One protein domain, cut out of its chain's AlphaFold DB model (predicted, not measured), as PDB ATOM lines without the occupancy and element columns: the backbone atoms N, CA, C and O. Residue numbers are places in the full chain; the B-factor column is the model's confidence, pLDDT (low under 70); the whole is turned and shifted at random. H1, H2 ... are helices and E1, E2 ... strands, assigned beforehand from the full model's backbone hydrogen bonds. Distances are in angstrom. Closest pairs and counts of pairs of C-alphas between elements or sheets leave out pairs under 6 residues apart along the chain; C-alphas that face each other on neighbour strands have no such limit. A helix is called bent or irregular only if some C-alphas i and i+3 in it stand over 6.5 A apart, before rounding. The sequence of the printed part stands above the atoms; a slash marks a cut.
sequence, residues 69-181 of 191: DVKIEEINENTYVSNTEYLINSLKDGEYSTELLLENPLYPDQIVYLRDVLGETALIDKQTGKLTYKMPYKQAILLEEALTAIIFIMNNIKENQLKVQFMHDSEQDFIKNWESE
ATOM      1  N   ASP A  69     171.662 122.785 127.308       94.94
ATOM      2  CA  ASP A  69     172.379 122.839 128.581       94.94
ATOM      3  C   ASP A  69     171.386 123.006 129.739       94.94
ATOM      4  O   ASP A  69     170.714 124.036 129.859       94.94
ATOM      5  N   VAL A  70     171.277 121.967 130.564       96.81
ATOM      6  CA  VAL A  70     170.290 121.844 131.640       96.81
ATOM      7  C   VAL A  70     170.746 122.626 132.868       96.81
ATOM      8  O   VAL A  70     171.817 122.371 133.423       96.81
ATOM      9  N   LYS A  71     169.919 123.566 133.335       97.06
ATOM     10  CA  LYS A  71     170.223 124.430 134.481       97.06
ATOM     11  C   LYS A  71     168.998 124.697 135.341       97.06
ATOM     12  O   LYS A  71     167.938 125.057 134.840       97.06
ATOM     13  N   ILE A  72     169.195 124.631 136.654       97.94
ATOM     14  CA  ILE A  72     168.229 125.075 137.662       97.94
ATOM     15  C   ILE A  72     168.912 126.009 138.661       97.94
ATOM     16  O   ILE A  72     170.108 125.884 138.923       97.94
ATOM     17  N   GLU A  73     168.151 126.940 139.221       97.69
ATOM     18  CA  GLU A  73     168.609 127.889 140.236       97.69
ATOM     19  C   GLU A  73     167.828 127.676 141.533       97.69
ATOM     20  O   GLU A  73     166.605 127.535 141.511       97.69
ATOM     21  N   GLU A  74     168.521 127.634 142.672       97.81
ATOM     22  CA  GLU A  74     167.874 127.555 143.983       97.81
ATOM     23  C   GLU A  74     167.332 128.928 144.386       97.81
ATOM     24  O   GLU A  74     168.069 129.912 144.417       97.81
ATOM     25  N   ILE A  75     166.043 128.992 144.720       97.50
ATOM     26  CA  ILE A  75     165.384 130.234 145.152       97.50
ATOM     27  C   ILE A  75     164.994 130.212 146.630       97.50
ATOM     28  O   ILE A  75     164.812 131.271 147.221       97.50
ATOM     29  N   ASN A  76     164.848 129.021 147.220       96.06
ATOM     30  CA  ASN A  76     164.623 128.769 148.645       96.06
ATOM     31  C   ASN A  76     165.048 127.327 148.974       96.06
ATOM     32  O   ASN A  76     165.263 126.528 148.066       96.06
ATOM     33  N   GLU A  77     165.080 126.968 150.260       95.06
ATOM     34  CA  GLU A  77     165.391 125.602 150.698       95.06
ATOM     35  C   GLU A  77     164.526 124.560 149.965       95.06
ATOM     36  O   GLU A  77     163.291 124.599 150.012       95.06
ATOM     37  N   ASN A  78     165.190 123.626 149.272       95.25
ATOM     38  CA  ASN A  78     164.551 122.582 148.458       95.25
ATOM     39  C   ASN A  78     163.536 123.129 147.439       95.25
ATOM     40  O   ASN A  78     162.546 122.467 147.115       95.25
ATOM     41  N   THR A  79     163.762 124.350 146.956       98.06
ATOM     42  CA  THR A  79     162.920 125.006 145.963       98.06
ATOM     43  C   THR A  79     163.784 125.602 144.863       98.06
ATOM     44  O   THR A  79     164.605 126.485 145.113       98.06
ATOM     45  N   TYR A  80     163.557 125.152 143.635       98.56
ATOM     46  CA  TYR A  80     164.359 125.514 142.473       98.56
ATOM     47  C   TYR A  80     163.474 126.059 141.361       98.56
ATOM     48  O   TYR A  80     162.296 125.718 141.269       98.56
ATOM     49  N   VAL A  81     164.050 126.880 140.494       98.00
ATOM     50  CA  VAL A  81     163.418 127.356 139.264       98.00
ATOM     51  C   VAL A  81     164.255 126.923 138.065       98.00
ATOM     52  O   VAL A  81     165.485 126.911 138.133       98.00
ATOM     53  N   SER A  82     163.593 126.549 136.974       97.44
ATOM     54  CA  SER A  82     164.266 126.252 135.708       97.44
ATOM     55  C   SER A  82     164.979 127.494 135.177       97.44
ATOM     56  O   SER A  82     164.428 128.600 135.180       97.44
ATOM     57  N   ASN A  83     166.203 127.282 134.702       96.62
ATOM     58  CA  ASN A  83     166.998 128.243 133.949       96.62
ATOM     59  C   ASN A  83     167.522 127.629 132.632       96.62
ATOM     60  O   ASN A  83     168.485 128.119 132.043       96.62
ATOM     61  N   THR A  84     166.898 126.543 132.167       97.56
ATOM     62  CA  THR A  84     167.180 125.935 130.862       97.56
ATOM     63  C   THR A  84     166.408 126.701 129.796       97.56
ATOM     64  O   THR A  84     165.209 126.492 129.609       97.56
ATOM     65  N   GLU A  85     167.089 127.597 129.079       96.31
ATOM     66  CA  GLU A  85     166.461 128.475 128.075       96.31
ATOM     67  C   GLU A  85     165.609 127.705 127.060       96.31
ATOM     68  O   GLU A  85     164.504 128.125 126.719       96.31
ATOM     69  N   TYR A  86     166.100 126.549 126.610       96.38
ATOM     70  CA  TYR A  86     165.383 125.678 125.685       96.38
ATOM     71  C   TYR A  86     164.021 125.227 126.228       96.38
ATOM     72  O   TYR A  86     163.016 125.307 125.519       96.38
ATOM     73  N   LEU A  87     163.977 124.781 127.488       96.00
ATOM     74  CA  LEU A  87     162.739 124.347 128.130       96.00
ATOM     75  C   LEU A  87     161.783 125.513 128.322       96.00
ATOM     76  O   LEU A  87     160.624 125.405 127.936       96.00
ATOM     77  N   ILE A  88     162.280 126.632 128.852       96.44
ATOM     78  CA  ILE A  88     161.478 127.837 129.085       96.44
ATOM     79  C   ILE A  88     160.813 128.290 127.781       96.44
ATOM     80  O   ILE A  88     159.611 128.539 127.747       96.44
ATOM     81  N   ASN A  89     161.573 128.340 126.686       95.44
ATOM     82  CA  ASN A  89     161.041 128.737 125.385       95.44
ATOM     83  C   ASN A  89     160.042 127.720 124.821       95.44
ATOM     84  O   ASN A  89     159.045 128.130 124.236       95.44
ATOM     85  N   SER A  90     160.283 126.420 125.006       95.31
ATOM     86  CA  SER A  90     159.399 125.370 124.487       95.31
ATOM     87  C   SER A  90     158.080 125.274 125.258       95.31
ATOM     88  O   SER A  90     157.036 125.003 124.678       95.31
ATOM     89  N   LEU A  91     158.114 125.484 126.574       94.81
ATOM     90  CA  LEU A  91     156.942 125.381 127.449       94.81
ATOM     91  C   LEU A  91     156.063 126.631 127.425       94.81
ATOM     92  O   LEU A  91     154.908 126.592 127.865       94.81
ATOM     93  N   LYS A  92     156.600 127.737 126.909       89.94
ATOM     94  CA  LYS A  92     155.831 128.943 126.645       89.94
ATOM     95  C   LYS A  92     154.699 128.637 125.659       89.94
ATOM     96  O   LYS A  92     154.796 127.744 124.826       89.94
ATOM     97  N   ASP A  93     153.592 129.358 125.789       84.38
ATOM     98  CA  ASP A  93     152.412 129.260 124.917       84.38
ATOM     99  C   ASP A  93     151.619 127.938 125.040       84.38
ATOM    100  O   ASP A  93     150.529 127.813 124.482       84.38
ATOM    101  N   GLY A  94     152.091 126.992 125.861       83.00
ATOM    102  CA  GLY A  94     151.328 125.822 126.297       83.00
ATOM    103  C   GLY A  94     151.278 124.657 125.308       83.00
ATOM    104  O   GLY A  94     150.436 123.779 125.493       83.00
ATOM    105  N   GLU A  95     152.158 124.619 124.296       89.88
ATOM    106  CA  GLU A  95     152.258 123.483 123.363       89.88
ATOM    107  C   GLU A  95     152.563 122.173 124.109       89.88
ATOM    108  O   GLU A  95     151.899 121.160 123.890       89.88
ATOM    109  N   TYR A  96     153.509 122.212 125.050       94.38
ATOM    110  CA  TYR A  96     153.856 121.088 125.920       94.38
ATOM    111  C   TYR A  96     153.142 121.196 127.266       94.38
ATOM    112  O   TYR A  96     153.739 121.512 128.296       94.38
ATOM    113  N   SER A  97     151.828 120.980 127.253       92.56
ATOM    114  CA  SER A  97     151.026 121.036 128.473       92.56
ATOM    115  C   SER A  97     151.347 119.876 129.428       92.56
ATOM    116  O   SER A  97     151.765 118.798 129.003       92.56
ATOM    117  N   THR A  98     151.109 120.074 130.728       93.62
ATOM    118  CA  THR A  98     151.226 119.008 131.735       93.62
ATOM    119  C   THR A  98     150.408 117.777 131.348       93.62
ATOM    120  O   THR A  98     150.881 116.654 131.479       93.62
ATOM    121  N   GLU A  99     149.200 117.991 130.825       93.56
ATOM    122  CA  GLU A  99     148.299 116.929 130.382       93.56
ATOM    123  C   GLU A  99     148.919 116.120 129.232       93.56
ATOM    124  O   GLU A  99     149.014 114.900 129.333       93.56
ATOM    125  N   LEU A 100     149.446 116.787 128.195       93.94
ATOM    126  CA  LEU A 100     150.141 116.128 127.083       93.94
ATOM    127  C   LEU A 100     151.323 115.281 127.578       93.94
ATOM    128  O   LEU A 100     151.474 114.124 127.189       93.94
ATOM    129  N   LEU A 101     152.157 115.850 128.453       94.94
ATOM    130  CA  LEU A 101     153.366 115.197 128.959       94.94
ATOM    131  C   LEU A 101     153.064 113.991 129.865       94.94
ATOM    132  O   LEU A 101     153.876 113.068 129.935       94.94
ATOM    133  N   LEU A 102     151.919 113.977 130.553       93.25
ATOM    134  CA  LEU A 102     151.514 112.877 131.435       93.25
ATOM    135  C   LEU A 102     150.698 111.796 130.714       93.25
ATOM    136  O   LEU A 102     150.865 110.609 131.004       93.25
ATOM    137  N   GLU A 103     149.813 112.181 129.793       92.12
ATOM    138  CA  GLU A 103     148.895 111.258 129.113       92.12
ATOM    139  C   GLU A 103     149.506 110.624 127.857       92.12
ATOM    140  O   GLU A 103     149.067 109.561 127.411       92.12
ATOM    141  N   ASN A 104     150.539 111.243 127.278       94.06
ATOM    142  CA  ASN A 104     151.181 110.767 126.058       94.06
ATOM    143  C   ASN A 104     152.694 110.541 126.256       94.06
ATOM    144  O   ASN A 104     153.520 111.265 125.696       94.06
ATOM    145  N   PRO A 105     153.095 109.523 127.044       94.88
ATOM    146  CA  PRO A 105     154.500 109.206 127.253       94.88
ATOM    147  C   PRO A 105     155.171 108.632 126.000       94.88
ATOM    148  O   PRO A 105     154.602 107.801 125.283       94.88
ATOM    149  N   LEU A 106     156.417 109.049 125.763       95.19
ATOM    150  CA  LEU A 106     157.276 108.530 124.698       95.19
ATOM    151  C   LEU A 106     157.930 107.200 125.076       95.19
ATOM    152  O   LEU A 106     158.167 106.369 124.200       95.19
ATOM    153  N   TYR A 107     158.257 107.019 126.355       93.06
ATOM    154  CA  TYR A 107     158.961 105.852 126.884       93.06
ATOM    155  C   TYR A 107     158.667 105.651 128.383       93.06
ATOM    156  O   TYR A 107     158.220 106.584 129.052       93.06
ATOM    157  N   PRO A 108     158.898 104.449 128.948       90.44
ATOM    158  CA  PRO A 108     158.491 104.116 130.316       90.44
ATOM    159  C   PRO A 108     159.049 105.036 131.401       90.44
ATOM    160  O   PRO A 108     158.321 105.384 132.328       90.44
ATOM    161  N   ASP A 109     160.310 105.451 131.281       89.38
ATOM    162  CA  ASP A 109     160.972 106.279 132.292       89.38
ATOM    163  C   ASP A 109     160.287 107.642 132.451       89.38
ATOM    164  O   ASP A 109     160.201 108.155 133.562       89.38
ATOM    165  N   GLN A 110     159.692 108.189 131.383       93.06
ATOM    166  CA  GLN A 110     158.871 109.401 131.461       93.06
ATOM    167  C   GLN A 110     157.711 109.231 132.450       93.06
ATOM    168  O   GLN A 110     157.443 110.128 133.244       93.06
ATOM    169  N   ILE A 111     157.047 108.070 132.458       91.12
ATOM    170  CA  ILE A 111     155.969 107.791 133.417       91.12
ATOM    171  C   ILE A 111     156.532 107.773 134.840       91.12
ATOM    172  O   ILE A 111     155.911 108.322 135.740       91.12
ATOM    173  N   VAL A 112     157.696 107.158 135.047       87.94
ATOM    174  CA  VAL A 112     158.311 107.025 136.376       87.94
ATOM    175  C   VAL A 112     158.737 108.381 136.940       87.94
ATOM    176  O   VAL A 112     158.509 108.640 138.117       87.94
ATOM    177  N   TYR A 113     159.336 109.248 136.119       88.75
ATOM    178  CA  TYR A 113     159.858 110.540 136.578       88.75
ATOM    179  C   TYR A 113     158.802 111.643 136.670       88.75
ATOM    180  O   TYR A 113     158.919 112.512 137.531       88.75
ATOM    181  N   LEU A 114     157.794 111.646 135.789       93.62
ATOM    182  CA  LEU A 114     156.808 112.731 135.754       93.62
ATOM    183  C   LEU A 114     155.595 112.474 136.650       93.62
ATOM    184  O   LEU A 114     155.006 113.425 137.168       93.62
ATOM    185  N   ARG A 115     155.186 111.214 136.813       88.38
ATOM    186  CA  ARG A 115     153.957 110.872 137.538       88.38
ATOM    187  C   ARG A 115     154.055 111.274 139.007       88.38
ATOM    188  O   ARG A 115     155.081 111.068 139.639       88.38
ATOM    189  N   ASP A 116     152.959 111.815 139.538       88.75
ATOM    190  CA  ASP A 116     152.828 112.276 140.928       88.75
ATOM    191  C   ASP A 116     153.845 113.382 141.312       88.75
ATOM    192  O   ASP A 116     153.975 113.749 142.480       88.75
ATOM    193  N   VAL A 117     154.552 113.942 140.320       93.56
ATOM    194  CA  VAL A 117     155.558 114.997 140.480       93.56
ATOM    195  C   VAL A 117     155.181 116.217 139.642       93.56
ATOM    196  O   VAL A 117     154.975 117.302 140.193       93.56
ATOM    197  N   LEU A 118     155.049 116.053 138.323       95.44
ATOM    198  CA  LEU A 118     154.638 117.119 137.414       95.44
ATOM    199  C   LEU A 118     153.154 117.452 137.623       95.44
ATOM    200  O   LEU A 118     152.298 116.579 137.541       95.44
ATOM    201  N   GLY A 119     152.857 118.724 137.887       94.56
ATOM    202  CA  GLY A 119     151.530 119.206 138.278       94.56
ATOM    203  C   GLY A 119     151.296 119.255 139.793       94.56
ATOM    204  O   GLY A 119     150.370 119.935 140.222       94.56
ATOM    205  N   GLU A 120     152.157 118.620 140.594       94.88
ATOM    206  CA  GLU A 120     152.030 118.547 142.057       94.88
ATOM    207  C   GLU A 120     153.156 119.319 142.762       94.88
ATOM    208  O   GLU A 120     152.935 120.333 143.425       94.88
ATOM    209  N   THR A 121     154.397 118.851 142.596       96.00
ATOM    210  CA  THR A 121     155.605 119.438 143.206       96.00
ATOM    211  C   THR A 121     156.540 120.071 142.179       96.00
ATOM    212  O   THR A 121     157.429 120.835 142.556       96.00
ATOM    213  N   ALA A 122     156.314 119.809 140.892       97.44
ATOM    214  CA  ALA A 122     156.886 120.543 139.777       97.44
ATOM    215  C   ALA A 122     155.773 121.237 138.990       97.44
ATOM    216  O   ALA A 122     154.872 120.576 138.473       97.44
ATOM    217  N   LEU A 123     155.815 122.564 138.901       97.25
ATOM    218  CA  LEU A 123     154.747 123.371 138.309       97.25
ATOM    219  C   LEU A 123     155.273 124.173 137.122       97.25
ATOM    220  O   LEU A 123     156.280 124.865 137.251       97.25
ATOM    221  N   ILE A 124     154.563 124.099 135.994       95.62
ATOM    222  CA  ILE A 124     154.845 124.873 134.782       95.62
ATOM    223  C   ILE A 124     153.965 126.127 134.782       95.62
ATOM    224  O   ILE A 124     152.735 126.035 134.784       95.62
ATOM    225  N   ASP A 125     154.585 127.299 134.710       94.00
ATOM    226  CA  ASP A 125     153.896 128.536 134.359       94.00
ATOM    227  C   ASP A 125     153.786 128.635 132.832       94.00
ATOM    228  O   ASP A 125     154.758 128.937 132.146       94.00
ATOM    229  N   LYS A 126     152.588 128.403 132.287       88.56
ATOM    230  CA  LYS A 126     152.339 128.404 130.833       88.56
ATOM    231  C   LYS A 126     152.551 129.779 130.175       88.56
ATOM    232  O   LYS A 126     152.746 129.846 128.964       88.56
ATOM    233  N   GLN A 127     152.495 130.877 130.937       89.75
ATOM    234  CA  GLN A 127     152.699 132.226 130.392       89.75
ATOM    235  C   GLN A 127     154.183 132.536 130.219       89.75
ATOM    236  O   GLN A 127     154.587 133.140 129.223       89.75
ATOM    237  N   THR A 128     154.995 132.139 131.199       92.94
ATOM    238  CA  THR A 128     156.435 132.429 131.204       92.94
ATOM    239  C   THR A 128     157.286 131.271 130.690       92.94
ATOM    240  O   THR A 128     158.440 131.493 130.341       92.94
ATOM    241  N   GLY A 129     156.734 130.058 130.650       93.44
ATOM    242  CA  GLY A 129     157.439 128.806 130.379       93.44
ATOM    243  C   GLY A 129     158.302 128.312 131.545       93.44
ATOM    244  O   GLY A 129     158.922 127.256 131.442       93.44
ATOM    245  N   LYS A 130     158.370 129.047 132.665       94.56
ATOM    246  CA  LYS A 130     159.227 128.681 133.799       94.56
ATOM    247  C   LYS A 130     158.659 127.496 134.571       94.56
ATOM    248  O   LYS A 130     157.470 127.470 134.892       94.56
ATOM    249  N   LEU A 131     159.538 126.571 134.951       96.75
ATOM    250  CA  LEU A 131     159.216 125.519 135.911       96.75
ATOM    251  C   LEU A 131     159.700 125.879 137.305       96.75
ATOM    252  O   LEU A 131     160.789 126.423 137.470       96.75
ATOM    253  N   THR A 132     158.898 125.541 138.308       98.00
ATOM    254  CA  THR A 132     159.286 125.589 139.719       98.00
ATOM    255  C   THR A 132     159.237 124.188 140.303       98.00
ATOM    256  O   THR A 132     158.242 123.491 140.129       98.00
ATOM    257  N   TYR A 133     160.278 123.804 141.032       98.12
ATOM    258  CA  TYR A 133     160.441 122.502 141.668       98.12
ATOM    259  C   TYR A 133     160.471 122.663 143.179       98.12
ATOM    260  O   TYR A 133     161.285 123.425 143.689       98.12
ATOM    261  N   LYS A 134     159.643 121.915 143.905       97.75
ATOM    262  CA  LYS A 134     159.639 121.863 145.371       97.75
ATOM    263  C   LYS A 134     160.015 120.460 145.846       97.75
ATOM    264  O   LYS A 134     159.157 119.663 146.216       97.75
ATOM    265  N   MET A 135     161.305 120.150 145.772       96.38
ATOM    266  CA  MET A 135     161.876 118.823 146.018       96.38
ATOM    267  C   MET A 135     163.401 118.918 146.218       96.38
ATOM    268  O   MET A 135     163.980 119.964 145.930       96.38
ATOM    269  N   PRO A 136     164.088 117.857 146.680       96.75
ATOM    270  CA  PRO A 136     165.549 117.850 146.771       96.75
ATOM    271  C   PRO A 136     166.233 118.095 145.417       96.75
ATOM    272  O   PRO A 136     165.768 117.588 144.396       96.75
ATOM    273  N   TYR A 137     167.394 118.766 145.421       96.25
ATOM    274  CA  TYR A 137     168.156 119.130 144.210       96.25
ATOM    275  C   TYR A 137     168.278 117.994 143.186       96.25
ATOM    276  O   TYR A 137     167.996 118.178 142.008       96.25
ATOM    277  N   LYS A 138     168.665 116.794 143.644       95.44
ATOM    278  CA  LYS A 138     168.863 115.632 142.764       95.44
ATOM    279  C   LYS A 138     167.591 115.228 142.019       95.44
ATOM    280  O   LYS A 138     167.687 114.754 140.900       95.44
ATOM    281  N   GLN A 139     166.421 115.386 142.634       95.12
ATOM    282  CA  GLN A 139     165.150 115.092 141.973       95.12
ATOM    283  C   GLN A 139     164.779 116.210 140.997       95.12
ATOM    284  O   GLN A 139     164.372 115.917 139.879       95.12
ATOM    285  N   ALA A 140     164.998 117.472 141.388       96.88
ATOM    286  CA  ALA A 140     164.733 118.625 140.533       96.88
ATOM    287  C   ALA A 140     165.563 118.583 139.239       96.88
ATOM    288  O   ALA A 140     165.006 118.748 138.159       96.88
ATOM    289  N   ILE A 141     166.868 118.297 139.332       96.94
ATOM    290  CA  ILE A 141     167.733 118.228 138.146       96.94
ATOM    291  C   ILE A 141     167.376 117.043 137.239       96.94
ATOM    292  O   ILE A 141     167.273 117.232 136.035       96.94
ATOM    293  N   LEU A 142     167.090 115.860 137.797       95.69
ATOM    294  CA  LEU A 142     166.663 114.697 137.004       95.69
ATOM    295  C   LEU A 142     165.357 114.973 136.251       95.69
ATOM    296  O   LEU A 142     165.184 114.536 135.117       95.69
ATOM    297  N   LEU A 143     164.432 115.702 136.878       96.56
ATOM    298  CA  LEU A 143     163.176 116.083 136.248       96.56
ATOM    299  C   LEU A 143     163.383 117.109 135.126       96.56
ATOM    300  O   LEU A 143     162.786 116.968 134.059       96.56
ATOM    301  N   GLU A 144     164.247 118.105 135.342       97.56
ATOM    302  CA  GLU A 144     164.652 119.072 134.316       97.56
ATOM    303  C   GLU A 144     165.304 118.357 133.114       97.56
ATOM    304  O   GLU A 144     164.940 118.619 131.965       97.56
ATOM    305  N   GLU A 145     166.212 117.404 133.356       96.88
ATOM    306  CA  GLU A 145     166.846 116.581 132.315       96.88
ATOM    307  C   GLU A 145     165.816 115.747 131.546       96.88
ATOM    308  O   GLU A 145     165.820 115.739 130.311       96.88
ATOM    309  N   ALA A 146     164.901 115.080 132.260       96.44
ATOM    310  CA  ALA A 146     163.861 114.257 131.653       96.44
ATOM    311  C   ALA A 146     162.942 115.090 130.750       96.44
ATOM    312  O   ALA A 146     162.707 114.716 129.602       96.44
ATOM    313  N   LEU A 147     162.458 116.238 131.233       97.50
ATOM    314  CA  LEU A 147     161.621 117.144 130.443       97.50
ATOM    315  C   LEU A 147     162.373 117.691 129.229       97.50
ATOM    316  O   LEU A 147     161.808 117.736 128.135       97.50
ATOM    317  N   THR A 148     163.649 118.052 129.400       97.44
ATOM    318  CA  THR A 148     164.506 118.520 128.301       97.44
ATOM    319  C   THR A 148     164.595 117.465 127.209       97.44
ATOM    320  O   THR A 148     164.336 117.775 126.047       97.44
ATOM    321  N   ALA A 149     164.880 116.212 127.574       95.94
ATOM    322  CA  ALA A 149     164.992 115.104 126.632       95.94
ATOM    323  C   ALA A 149     163.670 114.830 125.899       95.94
ATOM    324  O   ALA A 149     163.659 114.713 124.673       95.94
ATOM    325  N   ILE A 150     162.549 114.776 126.627       96.56
ATOM    326  CA  ILE A 150     161.215 114.530 126.054       96.56
ATOM    327  C   ILE A 150     160.890 115.589 125.001       96.56
ATOM    328  O   ILE A 150     160.563 115.259 123.861       96.56
ATOM    329  N   ILE A 151     161.022 116.865 125.365       96.56
ATOM    330  CA  ILE A 151     160.689 117.979 124.478       96.56
ATOM    331  C   ILE A 151     161.679 118.063 123.312       96.56
ATOM    332  O   ILE A 151     161.269 118.316 122.183       96.56
ATOM    333  N   PHE A 152     162.967 117.790 123.541       96.06
ATOM    334  CA  PHE A 152     163.971 117.662 122.479       96.06
ATOM    335  C   PHE A 152     163.591 116.608 121.442       96.06
ATOM    336  O   PHE A 152     163.597 116.896 120.244       96.06
ATOM    337  N   ILE A 153     163.185 115.416 121.877       95.06
ATOM    338  CA  ILE A 153     162.743 114.350 120.973       95.06
ATOM    339  C   ILE A 153     161.489 114.782 120.203       95.06
ATOM    340  O   ILE A 153     161.445 114.645 118.980       95.06
ATOM    341  N   MET A 154     160.480 115.336 120.883       95.88
ATOM    342  CA  MET A 154     159.234 115.763 120.233       95.88
ATOM    343  C   MET A 154     159.461 116.867 119.195       95.88
ATOM    344  O   MET A 154     158.895 116.787 118.103       95.88
ATOM    345  N   ASN A 155     160.300 117.860 119.505       95.06
ATOM    346  CA  ASN A 155     160.652 118.926 118.567       95.06
ATOM    347  C   ASN A 155     161.379 118.375 117.340       95.06
ATOM    348  O   ASN A 155     160.952 118.650 116.223       95.06
ATOM    349  N   ASN A 156     162.387 117.515 117.515       95.12
ATOM    350  CA  ASN A 156     163.107 116.928 116.379       95.12
ATOM    351  C   ASN A 156     162.195 116.066 115.489       95.12
ATOM    352  O   ASN A 156     162.308 116.110 114.262       95.12
ATOM    353  N   ILE A 157     161.254 115.313 116.074       94.94
ATOM    354  CA  ILE A 157     160.238 114.566 115.312       94.94
ATOM    355  C   ILE A 157     159.377 115.534 114.483       94.94
ATOM    356  O   ILE A 157     159.165 115.305 113.290       94.94
ATOM    357  N   LYS A 158     158.902 116.623 115.097       94.00
ATOM    358  CA  LYS A 158     158.059 117.636 114.449       94.00
ATOM    359  C   LYS A 158     158.798 118.381 113.334       94.00
ATOM    360  O   LYS A 158     158.243 118.541 112.250       94.00
ATOM    361  N   GLU A 159     160.039 118.800 113.569       93.75
ATOM    362  CA  GLU A 159     160.894 119.486 112.589       93.75
ATOM    363  C   GLU A 159     161.179 118.608 111.364       93.75
ATOM    364  O   GLU A 159     161.161 119.093 110.233       93.75
ATOM    365  N   ASN A 160     161.321 117.297 111.574       94.94
ATOM    366  CA  ASN A 160     161.436 116.303 110.506       94.94
ATOM    367  C   ASN A 160     160.086 115.923 109.861       94.94
ATOM    368  O   ASN A 160     160.036 115.016 109.030       94.94
ATOM    369  N   GLN A 161     158.985 116.598 110.215       96.19
ATOM    370  CA  GLN A 161     157.627 116.346 109.704       96.19
ATOM    371  C   GLN A 161     157.146 114.905 109.938       96.19
ATOM    372  O   GLN A 161     156.334 114.361 109.185       96.19
ATOM    373  N   LEU A 162     157.647 114.277 111.000       95.94
ATOM    374  CA  LEU A 162     157.268 112.936 111.406       95.94
ATOM    375  C   LEU A 162     156.121 112.992 112.415       95.94
ATOM    376  O   LEU A 162     155.872 113.995 113.086       95.94
ATOM    377  N   LYS A 163     155.406 111.875 112.539       94.56
ATOM    378  CA  LYS A 163     154.367 111.718 113.555       94.56
ATOM    379  C   LYS A 163     154.978 111.131 114.822       94.56
ATOM    380  O   LYS A 163     155.608 110.078 114.768       94.56
ATOM    381  N   VAL A 164     154.724 111.774 115.961       93.88
ATOM    382  CA  VAL A 164     155.105 111.232 117.270       93.88
ATOM    383  C   VAL A 164     154.355 109.923 117.513       93.88
ATOM    384  O   VAL A 164     153.128 109.861 117.392       93.88
ATOM    385  N   GLN A 165     155.102 108.875 117.854       93.94
ATOM    386  CA  GLN A 165     154.546 107.601 118.281       93.94
ATOM    387  C   GLN A 165     154.668 107.479 119.799       93.94
ATOM    388  O   GLN A 165     155.748 107.217 120.323       93.94
ATOM    389  N   PHE A 166     153.546 107.662 120.487       94.31
ATOM    390  CA  PHE A 166     153.441 107.478 121.932       94.31
ATOM    391  C   PHE A 166     153.279 106.002 122.304       94.31
ATOM    392  O   PHE A 166     152.862 105.184 121.478       94.31
ATOM    393  N   MET A 167     153.566 105.678 123.564       92.38
ATOM    394  CA  MET A 167     153.302 104.353 124.119       92.38
ATOM    395  C   MET A 167     151.807 104.027 124.100       92.38
ATOM    396  O   MET A 167     150.968 104.872 124.425       92.38
ATOM    397  N   HIS A 168     151.471 102.771 123.810       84.94
ATOM    398  CA  HIS A 168     150.090 102.295 123.862       84.94
ATOM    399  C   HIS A 168     149.542 102.266 125.297       84.94
ATOM    400  O   HIS A 168     150.267 101.926 126.229       84.94
ATOM    401  N   ASP A 169     148.238 102.498 125.474       81.25
ATOM    402  CA  ASP A 169     147.577 102.524 126.793       81.25
ATOM    403  C   ASP A 169     147.869 101.271 127.634       81.25
ATOM    404  O   ASP A 169     148.251 101.361 128.797       81.25
ATOM    405  N   SER A 170     147.813 100.087 127.012       77.38
ATOM    406  CA  SER A 170     148.129  98.816 127.686       77.38
ATOM    407  C   SER A 170     149.567  98.719 128.217       77.38
ATOM    408  O   SER A 170     149.842  97.976 129.162       77.38
ATOM    409  N   GLU A 171     150.502  99.456 127.616       78.56
ATOM    410  CA  GLU A 171     151.882  99.544 128.078       78.56
ATOM    411  C   GLU A 171     152.020 100.516 129.242       78.56
ATOM    412  O   GLU A 171     152.685 100.215 130.235       78.56
ATOM    413  N   GLN A 172     151.316 101.643 129.167       81.62
ATOM    414  CA  GLN A 172     151.252 102.612 130.254       81.62
ATOM    415  C   GLN A 172     150.624 102.002 131.514       81.62
ATOM    416  O   GLN A 172     151.173 102.141 132.608       81.62
ATOM    417  N   ASP A 173     149.515 101.274 131.370       80.44
ATOM    418  CA  ASP A 173     148.811 100.620 132.477       80.44
ATOM    419  C   ASP A 173     149.680  99.577 133.177       80.44
ATOM    420  O   ASP A 173     149.645  99.447 134.404       80.44
ATOM    421  N   PHE A 174     150.496  98.841 132.418       80.50
ATOM    422  CA  PHE A 174     151.438  97.884 132.990       80.50
ATOM    423  C   PHE A 174     152.435  98.576 133.930       80.50
ATOM    424  O   PHE A 174     152.615  98.127 135.062       80.50
ATOM    425  N   ILE A 175     153.028  99.695 133.497       80.44
ATOM    426  CA  ILE A 175     153.965 100.481 134.316       80.44
ATOM    427  C   ILE A 175     153.260 101.074 135.536       80.44
ATOM    428  O   ILE A 175     153.736 100.928 136.662       80.44
ATOM    429  N   LYS A 176     152.091 101.696 135.335       76.75
ATOM    430  CA  LYS A 176     151.336 102.348 136.413       76.75
ATOM    431  C   LYS A 176     150.973 101.363 137.527       76.75
ATOM    432  O   LYS A 176     151.115 101.692 138.710       76.75
ATOM    433  N   ASN A 177     150.535 100.159 137.159       78.56
ATOM    434  CA  ASN A 177     150.188  99.097 138.103       78.56
ATOM    435  C   ASN A 177     151.421  98.511 138.797       78.56
ATOM    436  O   ASN A 177     151.360  98.207 139.988       78.56
ATOM    437  N   TRP A 178     152.538  98.375 138.081       77.31
ATOM    438  CA  TRP A 178     153.788  97.872 138.645       77.31
ATOM    439  C   TRP A 178     154.354  98.795 139.733       77.31
ATOM    440  O   TRP A 178     154.706  98.311 140.810       77.31
ATOM    441  N   GLU A 179     154.347 100.111 139.515       70.25
ATOM    442  CA  GLU A 179     154.761 101.091 140.533       70.25
ATOM    443  C   GLU A 179     153.812 101.108 141.734       70.25
ATOM    444  O   GLU A 179     154.247 101.074 142.886       70.25
ATOM    445  N   SER A 180     152.502 101.039 141.479       67.25
ATOM    446  CA  SER A 180     151.499 100.937 142.548       67.25
ATOM    447  C   SER A 180     151.740  99.698 143.424       67.25
ATOM    448  O   SER A 180     151.587  99.741 144.644       67.25
ATOM    449  N   GLU A 181     152.161  98.588 142.814       65.62
ATOM    450  CA  GLU A 181     152.491  97.345 143.509       65.62
ATOM    451  C   GLU A 181     153.786  97.437 144.323       65.62
ATOM    452  O   GLU A 181     153.856  96.925 145.443       65.62
TER     453      GLU A 181
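Overview. This is residues 69 to 181 of the 191 residues of an uncharacterized protein of Clostridiaceae bacterium (UniProt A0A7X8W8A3). A small, twisted four-stranded sheet has one long helix, H4, over one face, and H4 runs on well past the sheet. The short helices H1, H2 and H3 follow one another in an arc round one side of H4, and after the link of residues 160 to 168 the last helix, H5, packs on H3. The printed part has 113 residues, with four named strands and five named helices in the order E1 E2 H1 H2 H3 E3 E4 H4 H5. The sheet's order is E1 - E2 - E4 - E3, all antiparallel, and the class is mixed, helices and strands. The whole is compact, with a radius of gyration of the C-alphas of 14.1 A and spans of 40 by 39 by 22 A.

Arrangement. E1, residues 72 to 76, and E2, residues 79 to 82, form a hairpin, with N 73 and O 81 2.9 A apart, within hydrogen-bond range. H1, residues 85 to 94, is irregular, with C-alphas 90 and 93 8.0 A apart, and only grazes the sheet with residues 87 to 94. H2, residues 98 to 103, is close but not clearly touching H3, residues 108 to 114; the closest C-alphas are those of Leu 102 and Leu 114, 6.8 A apart. E3, residues 122 to 124, and E4, residues 131 to 134, form a second hairpin, with N 123 and O 132 2.9 A apart. E4 is also the antiparallel neighbour of E2, with N 133 and O 80 2.8 A apart. H4, residues 137 to 159, is on the sheet at a height of 9.5 A, over E2 and E4, making two layers, a sheet with a helix on one face. It runs along the strands, at 20 degrees to E4 on the local plane. With residues 147 to 151 alone H4 touches H1, at a steep tilt of 69 degrees, only just short of about perpendicular; the closest C-alphas are those of Leu 87 and Thr 148, 6.1 A apart. With residues 142 to 150 alone it touches H3, at a steep tilt of 56 degrees, opposite ways; the closest C-alphas are those of Tyr 113 and Leu 143, 6.5 A apart. H5, residues 169 to 181, touches H3 with residues 172 to 176 alone; the C-alphas of Pro 108 and Ile 175 are the closest, 7.0 A apart. Helix packing is mostly crossed. Every O i to N i+4 pair is within hydrogen-bond range in H2, H3, H4 and H5, and 4 of 6 in H1.

Along the chain. E1 begins at C-alpha 72, (168.229, 125.075, 137.662), and is 12.1 A long from first to last C-alpha. H1 is 15.5 A long. H4 is 32.4 A long, from C-alpha 137 to C-alpha 159 at (160.894, 119.486, 112.589). H5 is 18.2 A long and ends at C-alpha 181, (152.491, 97.345, 143.509).

Size, cuts and confidence. The two C-alphas farthest apart, those of Glu 77 and Gln 161, are 42.7 A apart. The printed part has no cut, and no link is long. The mean pLDDT of the printed part is 92.5, with residues 180 to 181 under 70.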